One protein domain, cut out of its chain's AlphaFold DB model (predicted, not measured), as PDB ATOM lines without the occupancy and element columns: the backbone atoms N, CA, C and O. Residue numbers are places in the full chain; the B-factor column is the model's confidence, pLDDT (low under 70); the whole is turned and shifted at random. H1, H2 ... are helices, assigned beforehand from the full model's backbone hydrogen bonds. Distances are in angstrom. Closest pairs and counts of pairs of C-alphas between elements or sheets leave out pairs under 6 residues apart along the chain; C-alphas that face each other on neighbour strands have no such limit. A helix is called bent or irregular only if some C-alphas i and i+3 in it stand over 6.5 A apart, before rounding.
ATOM      1  N   ALA A 237     124.121 109.334 144.662       89.50
ATOM      2  CA  ALA A 237     123.377 109.323 145.921       89.50
ATOM      3  C   ALA A 237     123.244 107.918 146.543       89.50
ATOM      4  O   ALA A 237     123.258 107.788 147.771       89.50
ATOM      5  N   ASP A 238     123.170 106.867 145.722       88.81
ATOM      6  CA  ASP A 238     123.121 105.479 146.190       88.81
ATOM      7  C   ASP A 238     124.467 105.065 146.796       88.81
ATOM      8  O   ASP A 238     124.517 104.482 147.881       88.81
ATOM      9  N   ILE A 239     125.566 105.448 146.140       90.38
ATOM     10  CA  ILE A 239     126.934 105.204 146.616       90.38
ATOM     11  C   ILE A 239     127.197 105.987 147.907       90.38
ATOM     12  O   ILE A 239     127.714 105.426 148.870       90.38
ATOM     13  N   VAL A 240     126.796 107.264 147.964       90.06
ATOM     14  CA  VAL A 240     126.879 108.096 149.180       90.06
ATOM     15  C   VAL A 240     126.163 107.422 150.345       90.06
ATOM     16  O   VAL A 240     126.714 107.353 151.443       90.06
ATOM     17  N   SER A 241     124.950 106.920 150.109       87.56
ATOM     18  CA  SER A 241     124.147 106.259 151.140       87.56
ATOM     19  C   SER A 241     124.836 104.994 151.657       87.56
ATOM     20  O   SER A 241     124.926 104.805 152.870       87.56
ATOM     21  N   TYR A 242     125.392 104.178 150.757       88.69
ATOM     22  CA  TYR A 242     126.135 102.971 151.117       88.69
ATOM     23  C   TYR A 242     127.424 103.269 151.897       88.69
ATOM     24  O   TYR A 242     127.646 102.709 152.969       88.69
ATOM     25  N   VAL A 243     128.261 104.182 151.398       88.56
ATOM     26  CA  VAL A 243     129.523 104.560 152.055       88.56
ATOM     27  C   VAL A 243     129.256 105.132 153.443       88.56
ATOM     28  O   VAL A 243     129.911 104.737 154.405       88.56
ATOM     29  N   ARG A 244     128.269 106.030 153.568       86.44
ATOM     30  CA  ARG A 244     127.867 106.591 154.863       86.44
ATOM     31  C   ARG A 244     127.474 105.488 155.837       86.44
ATOM     32  O   ARG A 244     127.910 105.518 156.984       86.44
ATOM     33  N   LEU A 245     126.668 104.527 155.386       84.06
ATOM     34  CA  LEU A 245     126.259 103.399 156.213       84.06
ATOM     35  C   LEU A 245     127.474 102.604 156.702       84.06
ATOM     36  O   LEU A 245     127.589 102.389 157.901       84.06
ATOM     37  N   ARG A 246     128.392 102.218 155.807       84.06
ATOM     38  CA  ARG A 246     129.595 101.444 156.165       84.06
ATOM     39  C   ARG A 246     130.506 102.183 157.143       84.06
ATOM     40  O   ARG A 246     130.975 101.580 158.099       84.06
ATOM     41  N   LEU A 247     130.733 103.480 156.931       82.50
ATOM     42  CA  LEU A 247     131.530 104.298 157.850       82.50
ATOM     43  C   LEU A 247     130.856 104.415 159.221       82.50
ATOM     44  O   LEU A 247     131.526 104.281 160.237       82.50
ATOM     45  N   THR A 248     129.535 104.613 159.247       80.56
ATOM     46  CA  THR A 248     128.764 104.692 160.499       80.56
ATOM     47  C   THR A 248     128.796 103.364 161.257       80.56
ATOM     48  O   THR A 248     129.023 103.359 162.462       80.56
ATOM     49  N   ASP A 249     128.606 102.245 160.557       77.31
ATOM     50  CA  ASP A 249     128.665 100.888 161.118       77.31
ATOM     51  C   ASP A 249     130.055 100.566 161.693       77.31
ATOM     52  O   ASP A 249     130.179  99.946 162.744       77.31
ATOM     53  N   GLY A 250     131.108 101.073 161.047       75.88
ATOM     54  CA  GLY A 250     132.488 100.984 161.517       75.88
ATOM     55  C   GLY A 250     132.887 101.991 162.601       75.88
ATOM     56  O   GLY A 250     134.044 101.987 163.011       75.88
ATOM     57  N   GLY A 251     131.984 102.877 163.037       78.62
ATOM     58  CA  GLY A 251     132.287 103.921 164.024       78.62
ATOM     59  C   GLY A 251     133.242 105.015 163.527       78.62
ATOM     60  O   GLY A 251     133.869 105.693 164.335       78.62
ATOM     61  N   ILE A 252     133.375 105.195 162.209       81.12
ATOM     62  CA  ILE A 252     134.275 106.181 161.602       81.12
ATOM     63  C   ILE A 252     133.543 107.513 161.412       81.12
ATOM     64  O   ILE A 252     132.582 107.614 160.640       81.12
ATOM     65  N   GLU A 253     134.039 108.562 162.071       85.31
ATOM     66  CA  GLU A 253     133.582 109.935 161.844       85.31
ATOM     67  C   GLU A 253     133.888 110.390 160.413       85.31
ATOM     68  O   GLU A 253     134.964 110.148 159.868       85.31
ATOM     69  N   HIS A 254     132.928 111.068 159.790       84.56
ATOM     70  CA  HIS A 254     133.049 111.499 158.404       84.56
ATOM     71  C   HIS A 254     132.209 112.747 158.139       84.56
ATOM     72  O   HIS A 254     131.092 112.889 158.641       84.56
ATOM     73  N   SER A 255     132.708 113.646 157.290       90.19
ATOM     74  CA  SER A 255     131.904 114.769 156.807       90.19
ATOM     75  C   SER A 255     131.080 114.385 155.574       90.19
ATOM     76  O   SER A 255     131.475 113.552 154.752       90.19
ATOM     77  N   ALA A 256     129.935 115.047 155.382       85.06
ATOM     78  CA  ALA A 256     129.110 114.846 154.188       85.06
ATOM     79  C   ALA A 256     129.887 115.125 152.884       85.06
ATOM     80  O   ALA A 256     129.730 114.395 151.908       85.06
ATOM     81  N   ALA A 257     130.765 116.133 152.892       91.06
ATOM     82  CA  ALA A 257     131.569 116.517 151.735       91.06
ATOM     83  C   ALA A 257     132.664 115.491 151.388       91.06
ATOM     84  O   ALA A 257     133.036 115.353 150.224       91.06
ATOM     85  N   GLU A 258     133.218 114.774 152.367       90.56
ATOM     86  CA  GLU A 258     134.178 113.689 152.116       90.56
ATOM     87  C   GLU A 258     133.501 112.475 151.502       90.56
ATOM     88  O   GLU A 258     133.971 111.980 150.477       90.56
ATOM     89  N   VAL A 259     132.364 112.058 152.063       89.25
ATOM     90  CA  VAL A 259     131.583 110.941 151.521       89.25
ATOM     91  C   VAL A 259     131.148 111.230 150.088       89.25
ATOM     92  O   VAL A 259     131.279 110.367 149.225       89.25
ATOM     93  N   GLU A 260     130.688 112.449 149.797       92.00
ATOM     94  CA  GLU A 260     130.282 112.824 148.441       92.00
ATOM     95  C   GLU A 260     131.460 112.827 147.455       92.00
ATOM     96  O   GLU A 260     131.329 112.332 146.334       92.00
ATOM     97  N   ARG A 261     132.631 113.336 147.862       92.31
ATOM     98  CA  ARG A 261     133.845 113.281 147.029       92.31
ATOM     99  C   ARG A 261     134.274 111.843 146.754       92.31
ATOM    100  O   ARG A 261     134.609 111.524 145.615       92.31
ATOM    101  N   PHE A 262     134.243 110.983 147.769       91.56
ATOM    102  CA  PHE A 262     134.608 109.579 147.619       91.56
ATOM    103  C   PHE A 262     133.614 108.826 146.728       91.56
ATOM    104  O   PHE A 262     134.029 108.119 145.815       91.56
ATOM    105  N   ALA A 263     132.310 109.060 146.898       91.44
ATOM    106  CA  ALA A 263     131.273 108.478 146.049       91.44
ATOM    107  C   ALA A 263     131.421 108.874 144.571       91.44
ATOM    108  O   ALA A 263     131.331 108.010 143.702       91.44
ATOM    109  N   LYS A 264     131.727 110.147 144.278       91.88
ATOM    110  CA  LYS A 264     132.017 110.608 142.906       91.88
ATOM    111  C   LYS A 264     133.246 109.918 142.313       91.88
ATOM    112  O   LYS A 264     133.255 109.592 141.132       91.88
ATOM    113  N   LEU A 265     134.286 109.684 143.116       90.94
ATOM    114  CA  LEU A 265     135.476 108.964 142.661       90.94
ATOM    115  C   LEU A 265     135.157 107.501 142.323       90.94
ATOM    116  O   LEU A 265     135.626 106.997 141.303       90.94
ATOM    117  N   ILE A 266     134.346 106.837 143.153       90.00
ATOM    118  CA  ILE A 266     133.870 105.469 142.901       90.00
ATOM    119  C   ILE A 266     133.098 105.432 141.578       90.00
ATOM    120  O   ILE A 266     133.470 104.680 140.686       90.00
ATOM    121  N   GLU A 267     132.102 106.304 141.414       88.50
ATOM    122  CA  GLU A 267     131.275 106.385 140.202       88.50
ATOM    123  C   GLU A 267     132.107 106.582 138.923       88.50
ATOM    124  O   GLU A 267     131.868 105.928 137.910       88.50
ATOM    125  N   LEU A 268     133.133 107.437 138.975       86.81
ATOM    126  CA  LEU A 268     134.028 107.689 137.841       86.81
ATOM    127  C   LEU A 268     134.929 106.493 137.487       86.81
ATOM    128  O   LEU A 268     135.437 106.432 136.368       86.81
ATOM    129  N   THR A 269     135.165 105.567 138.420       85.75
ATOM    130  CA  THR A 269     136.146 104.477 138.267       85.75
ATOM    131  C   THR A 269     135.522 103.096 138.077       85.75
ATOM    132  O   THR A 269     136.172 102.213 137.520       85.75
ATOM    133  N   SER A 270     134.274 102.898 138.495       76.81
ATOM    134  CA  SER A 270     133.620 101.588 138.586       76.81
ATOM    135  C   SER A 270     132.855 101.137 137.333       76.81
ATOM    136  O   SER A 270     132.310 100.035 137.300       76.81
ATOM    137  N   GLY A 271     132.773 101.990 136.308       72.06
ATOM    138  CA  GLY A 271     131.869 101.795 135.172       72.06
ATOM    139  C   GLY A 271     130.415 102.159 135.505       72.06
ATOM    140  O   GLY A 271     130.080 102.468 136.646       72.06
ATOM    141  N   THR A 272     129.550 102.154 134.485       70.12
ATOM    142  CA  THR A 272     128.176 102.690 134.567       70.12
ATOM    143  C   THR A 272     127.087 101.640 134.800       70.12
ATOM    144  O   THR A 272     125.923 102.005 134.954       70.12
ATOM    145  N   ASP A 273     127.415 100.343 134.811       78.81
ATOM    146  CA  ASP A 273     126.431  99.285 135.068       78.81
ATOM    147  C   ASP A 273     126.447  98.781 136.518       78.81
ATOM    148  O   ASP A 273     127.480  98.773 137.184       78.81
ATOM    149  N   ILE A 274     125.270  98.348 136.994       80.88
ATOM    150  CA  ILE A 274     125.016  97.939 138.388       80.88
ATOM    151  C   ILE A 274     125.983  96.849 138.848       80.88
ATOM    152  O   ILE A 274     126.473  96.908 139.975       80.88
ATOM    153  N   THR A 275     126.231  95.847 138.004       78.62
ATOM    154  CA  THR A 275     127.075  94.703 138.358       78.62
ATOM    155  C   THR A 275     128.518  95.152 138.528       78.62
ATOM    156  O   THR A 275     129.095  94.918 139.583       78.62
ATOM    157  N   SER A 276     129.057  95.891 137.557       82.38
ATOM    158  CA  SER A 276     130.430  96.404 137.619       82.38
ATOM    159  C   SER A 276     130.642  97.334 138.814       82.38
ATOM    160  O   SER A 276     131.643  97.207 139.516       82.38
ATOM    161  N   LEU A 277     129.676  98.217 139.104       85.62
ATOM    162  CA  LEU A 277     129.735  99.076 140.286       85.62
ATOM    163  C   LEU A 277     129.692  98.267 141.587       85.62
ATOM    164  O   LEU A 277     130.496  98.518 142.482       85.62
ATOM    165  N   SER A 278     128.786  97.297 141.698       84.75
ATOM    166  CA  SER A 278     128.655  96.485 142.913       84.75
ATOM    167  C   SER A 278     129.905  95.636 143.155       84.75
ATOM    168  O   SER A 278     130.402  95.594 144.279       84.75
ATOM    169  N   ASP A 279     130.459  95.030 142.103       85.88
ATOM    170  CA  ASP A 279     131.693  94.244 142.170       85.88
ATOM    171  C   ASP A 279     132.903  95.133 142.523       85.88
ATOM    172  O   ASP A 279     133.726  94.761 143.358       85.88
ATOM    173  N   TYR A 280     132.996  96.341 141.948       87.25
ATOM    174  CA  TYR A 280     134.046  97.307 142.286       87.25
ATOM    175  C   TYR A 280     133.972  97.735 143.755       87.25
ATOM    176  O   TYR A 280     134.995  97.785 144.443       87.25
ATOM    177  N   VAL A 281     132.768  98.041 144.247       87.06
ATOM    178  CA  VAL A 281     132.568  98.427 145.647       87.06
ATOM    179  C   VAL A 281     132.939  97.270 146.576       87.06
ATOM    180  O   VAL A 281     133.694  97.491 147.519       87.06
ATOM    181  N   ALA A 282     132.518  96.041 146.268       88.25
ATOM    182  CA  ALA A 282     132.871  94.864 147.058       88.25
ATOM    183  C   ALA A 282     134.389  94.588 147.088       88.25
ATOM    184  O   ALA A 282     134.955  94.334 148.148       88.25
ATOM    185  N   ASP A 283     135.083  94.658 145.946       88.62
ATOM    186  CA  ASP A 283     136.504  94.288 145.882       88.62
ATOM    187  C   ASP A 283     137.451  95.400 146.363       88.62
ATOM    188  O   ASP A 283     138.477  95.129 147.002       88.62
ATOM    189  N   LYS A 284     137.143  96.660 146.026       89.62
ATOM    190  CA  LYS A 284     138.038  97.805 146.255       89.62
ATOM    191  C   LYS A 284     137.603  98.658 147.430       89.62
ATOM    192  O   LYS A 284     138.421  98.935 148.306       89.62
ATOM    193  N   VAL A 285     136.346  99.093 147.442       88.56
ATOM    194  CA  VAL A 285     135.864 100.066 148.430       88.56
ATOM    195  C   VAL A 285     135.752  99.412 149.798       88.56
ATOM    196  O   VAL A 285     136.347  99.911 150.748       88.56
ATOM    197  N   ASP A 286     135.082  98.265 149.889       89.00
ATOM    198  CA  ASP A 286     134.912  97.553 151.156       89.00
ATOM    199  C   ASP A 286     136.254  97.120 151.737       89.00
ATOM    200  O   ASP A 286     136.460  97.233 152.938       89.00
ATOM    201  N   ARG A 287     137.216  96.718 150.900       88.56
ATOM    202  CA  ARG A 287     138.570  96.393 151.362       88.56
ATOM    203  C   ARG A 287     139.257  97.589 152.023       88.56
ATOM    204  O   ARG A 287     139.857  97.436 153.080       88.56
ATOM    205  N   VAL A 288     139.182  98.772 151.411       87.75
ATOM    206  CA  VAL A 288     139.763  99.998 151.984       87.75
ATOM    207  C   VAL A 288     139.044 100.386 153.274       87.75
ATOM    208  O   VAL A 288     139.704 100.711 154.259       87.75
ATOM    209  N   LEU A 289     137.710 100.322 153.283       86.75
ATOM    210  CA  LEU A 289     136.909 100.645 154.461       86.75
ATOM    211  C   LEU A 289     137.181  99.670 155.610       86.75
ATOM    212  O   LEU A 289     137.410 100.119 156.723       86.75
ATOM    213  N   ASN A 290     137.233  98.365 155.348       87.50
ATOM    214  CA  ASN A 290     137.505  97.353 156.368       87.50
ATOM    215  C   ASN A 290     138.896  97.540 156.979       87.50
ATOM    216  O   ASN A 290     139.002  97.578 158.198       87.50
ATOM    217  N   THR A 291     139.933  97.778 156.167       88.38
ATOM    218  CA  THR A 291     141.277  98.093 156.686       88.38
ATOM    219  C   THR A 291     141.271  99.338 157.578       88.38
ATOM    220  O   THR A 291     141.954  99.370 158.598       88.38
ATOM    221  N   ALA A 292     140.515 100.376 157.208       82.81
ATOM    222  CA  ALA A 292     140.403 101.587 158.020       82.81
ATOM    223  C   ALA A 292     139.660 101.333 159.342       82.81
ATOM    224  O   ALA A 292     140.072 101.855 160.372       82.81
ATOM    225  N   ILE A 293     138.599 100.521 159.313       79.38
ATOM    226  CA  ILE A 293     137.828 100.126 160.499       79.38
ATOM    227  C   ILE A 293     138.703  99.296 161.445       79.38
ATOM    228  O   ILE A 293     138.772  99.599 162.631       79.38
ATOM    229  N   GLU A 294     139.412  98.293 160.924       84.88
ATOM    230  CA  GLU A 294     140.310  97.432 161.704       84.88
ATOM    231  C   GLU A 294     141.452  98.219 162.358       84.88
ATOM    232  O   GLU A 294     141.838  97.917 163.479       84.88
ATOM    233  N   ALA A 295     141.983  99.249 161.692       81.56
ATOM    234  CA  ALA A 295     143.057 100.077 162.243       81.56
ATOM    235  C   ALA A 295     142.618 100.977 163.418       81.56
ATOM    236  O   ALA A 295     143.476 101.537 164.102       81.56
ATOM    237  N   LEU A 296     141.310 101.162 163.616       75.06
ATOM    238  CA  LEU A 296     140.731 102.018 164.656       75.06
ATOM    239  C   LEU A 296     140.193 101.230 165.864       75.06
ATOM    240  O   LEU A 296     139.810 101.854 166.855       75.06
TER     241      LEU A 296
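Overview. This is residues 237 to 296 of the 297 residues of an uncharacterized protein of Rhodococcus sp. MTM3W5.2 (UniProt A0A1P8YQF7). Two helices, H2 and H3, make a V that is narrow near the turn joining them, and a third helix, H1, packs on H2 at one side of the V, running roughly alongside H3. H3 is the longest helix and lies along the longest axis, with a kink near residue 281. The printed part has 60 residues, with three named helices in the order H1, H2, H3 and no named strand; the class is all helix. It is compact, with a radius of gyration of the C-alphas of 11.1 A, and spans 32 by 22 by 14 A.

Along the chain. H1 is residues 237 to 249, from C-alpha 237 at (123.377, 109.323, 145.921), and measures 18.2 A from first to last C-alpha. H2 is residues 256 to 269, 20.3 A long, beginning at C-alpha 256 at (129.110, 114.846, 154.188). H3 is residues 274 to 294, 27.9 A long, ending at C-alpha 294 at (140.310, 97.432, 161.704).

Arrangement. H1 and H2 touch, closest at the C-alphas of Val 240 and Ala 263, 5.4 A apart. They run opposite ways at a steep tilt of 59 degrees. H1 and H3 are close but not clearly touching, with the C-alphas of Leu 247 and Leu 289 closest at 7.3 A. They run the same way at a shallow tilt of 26 degrees. H2 and H3 only just touch, with 3 pairs of C-alphas within 8 A, through residues 266 to 267 of H2 and 277 to 285 of H3 alone. Their closest C-alphas are those of Glu 267 and Leu 277, 7.5 A apart. They run opposite ways at a steep tilt of 47 degrees. H3 has a kink of 29 degrees near residue 281; it is neither bent nor irregular, but only just: C-alphas 283 and 286 are 6.4 A apart. Each O i to N i+4 pair is within hydrogen-bond range in H1 and H2, and 15 of 17 are in H3.

Size, cuts and confidence. The two C-alphas farthest apart, those of Asp 273 and Leu 296, are 33.0 A apart. The printed part has no cut. The link from H1 to H2 is short and that from H2 to H3 is tight. The mean pLDDT of the printed part is 85.5, and no printed residue is under 70.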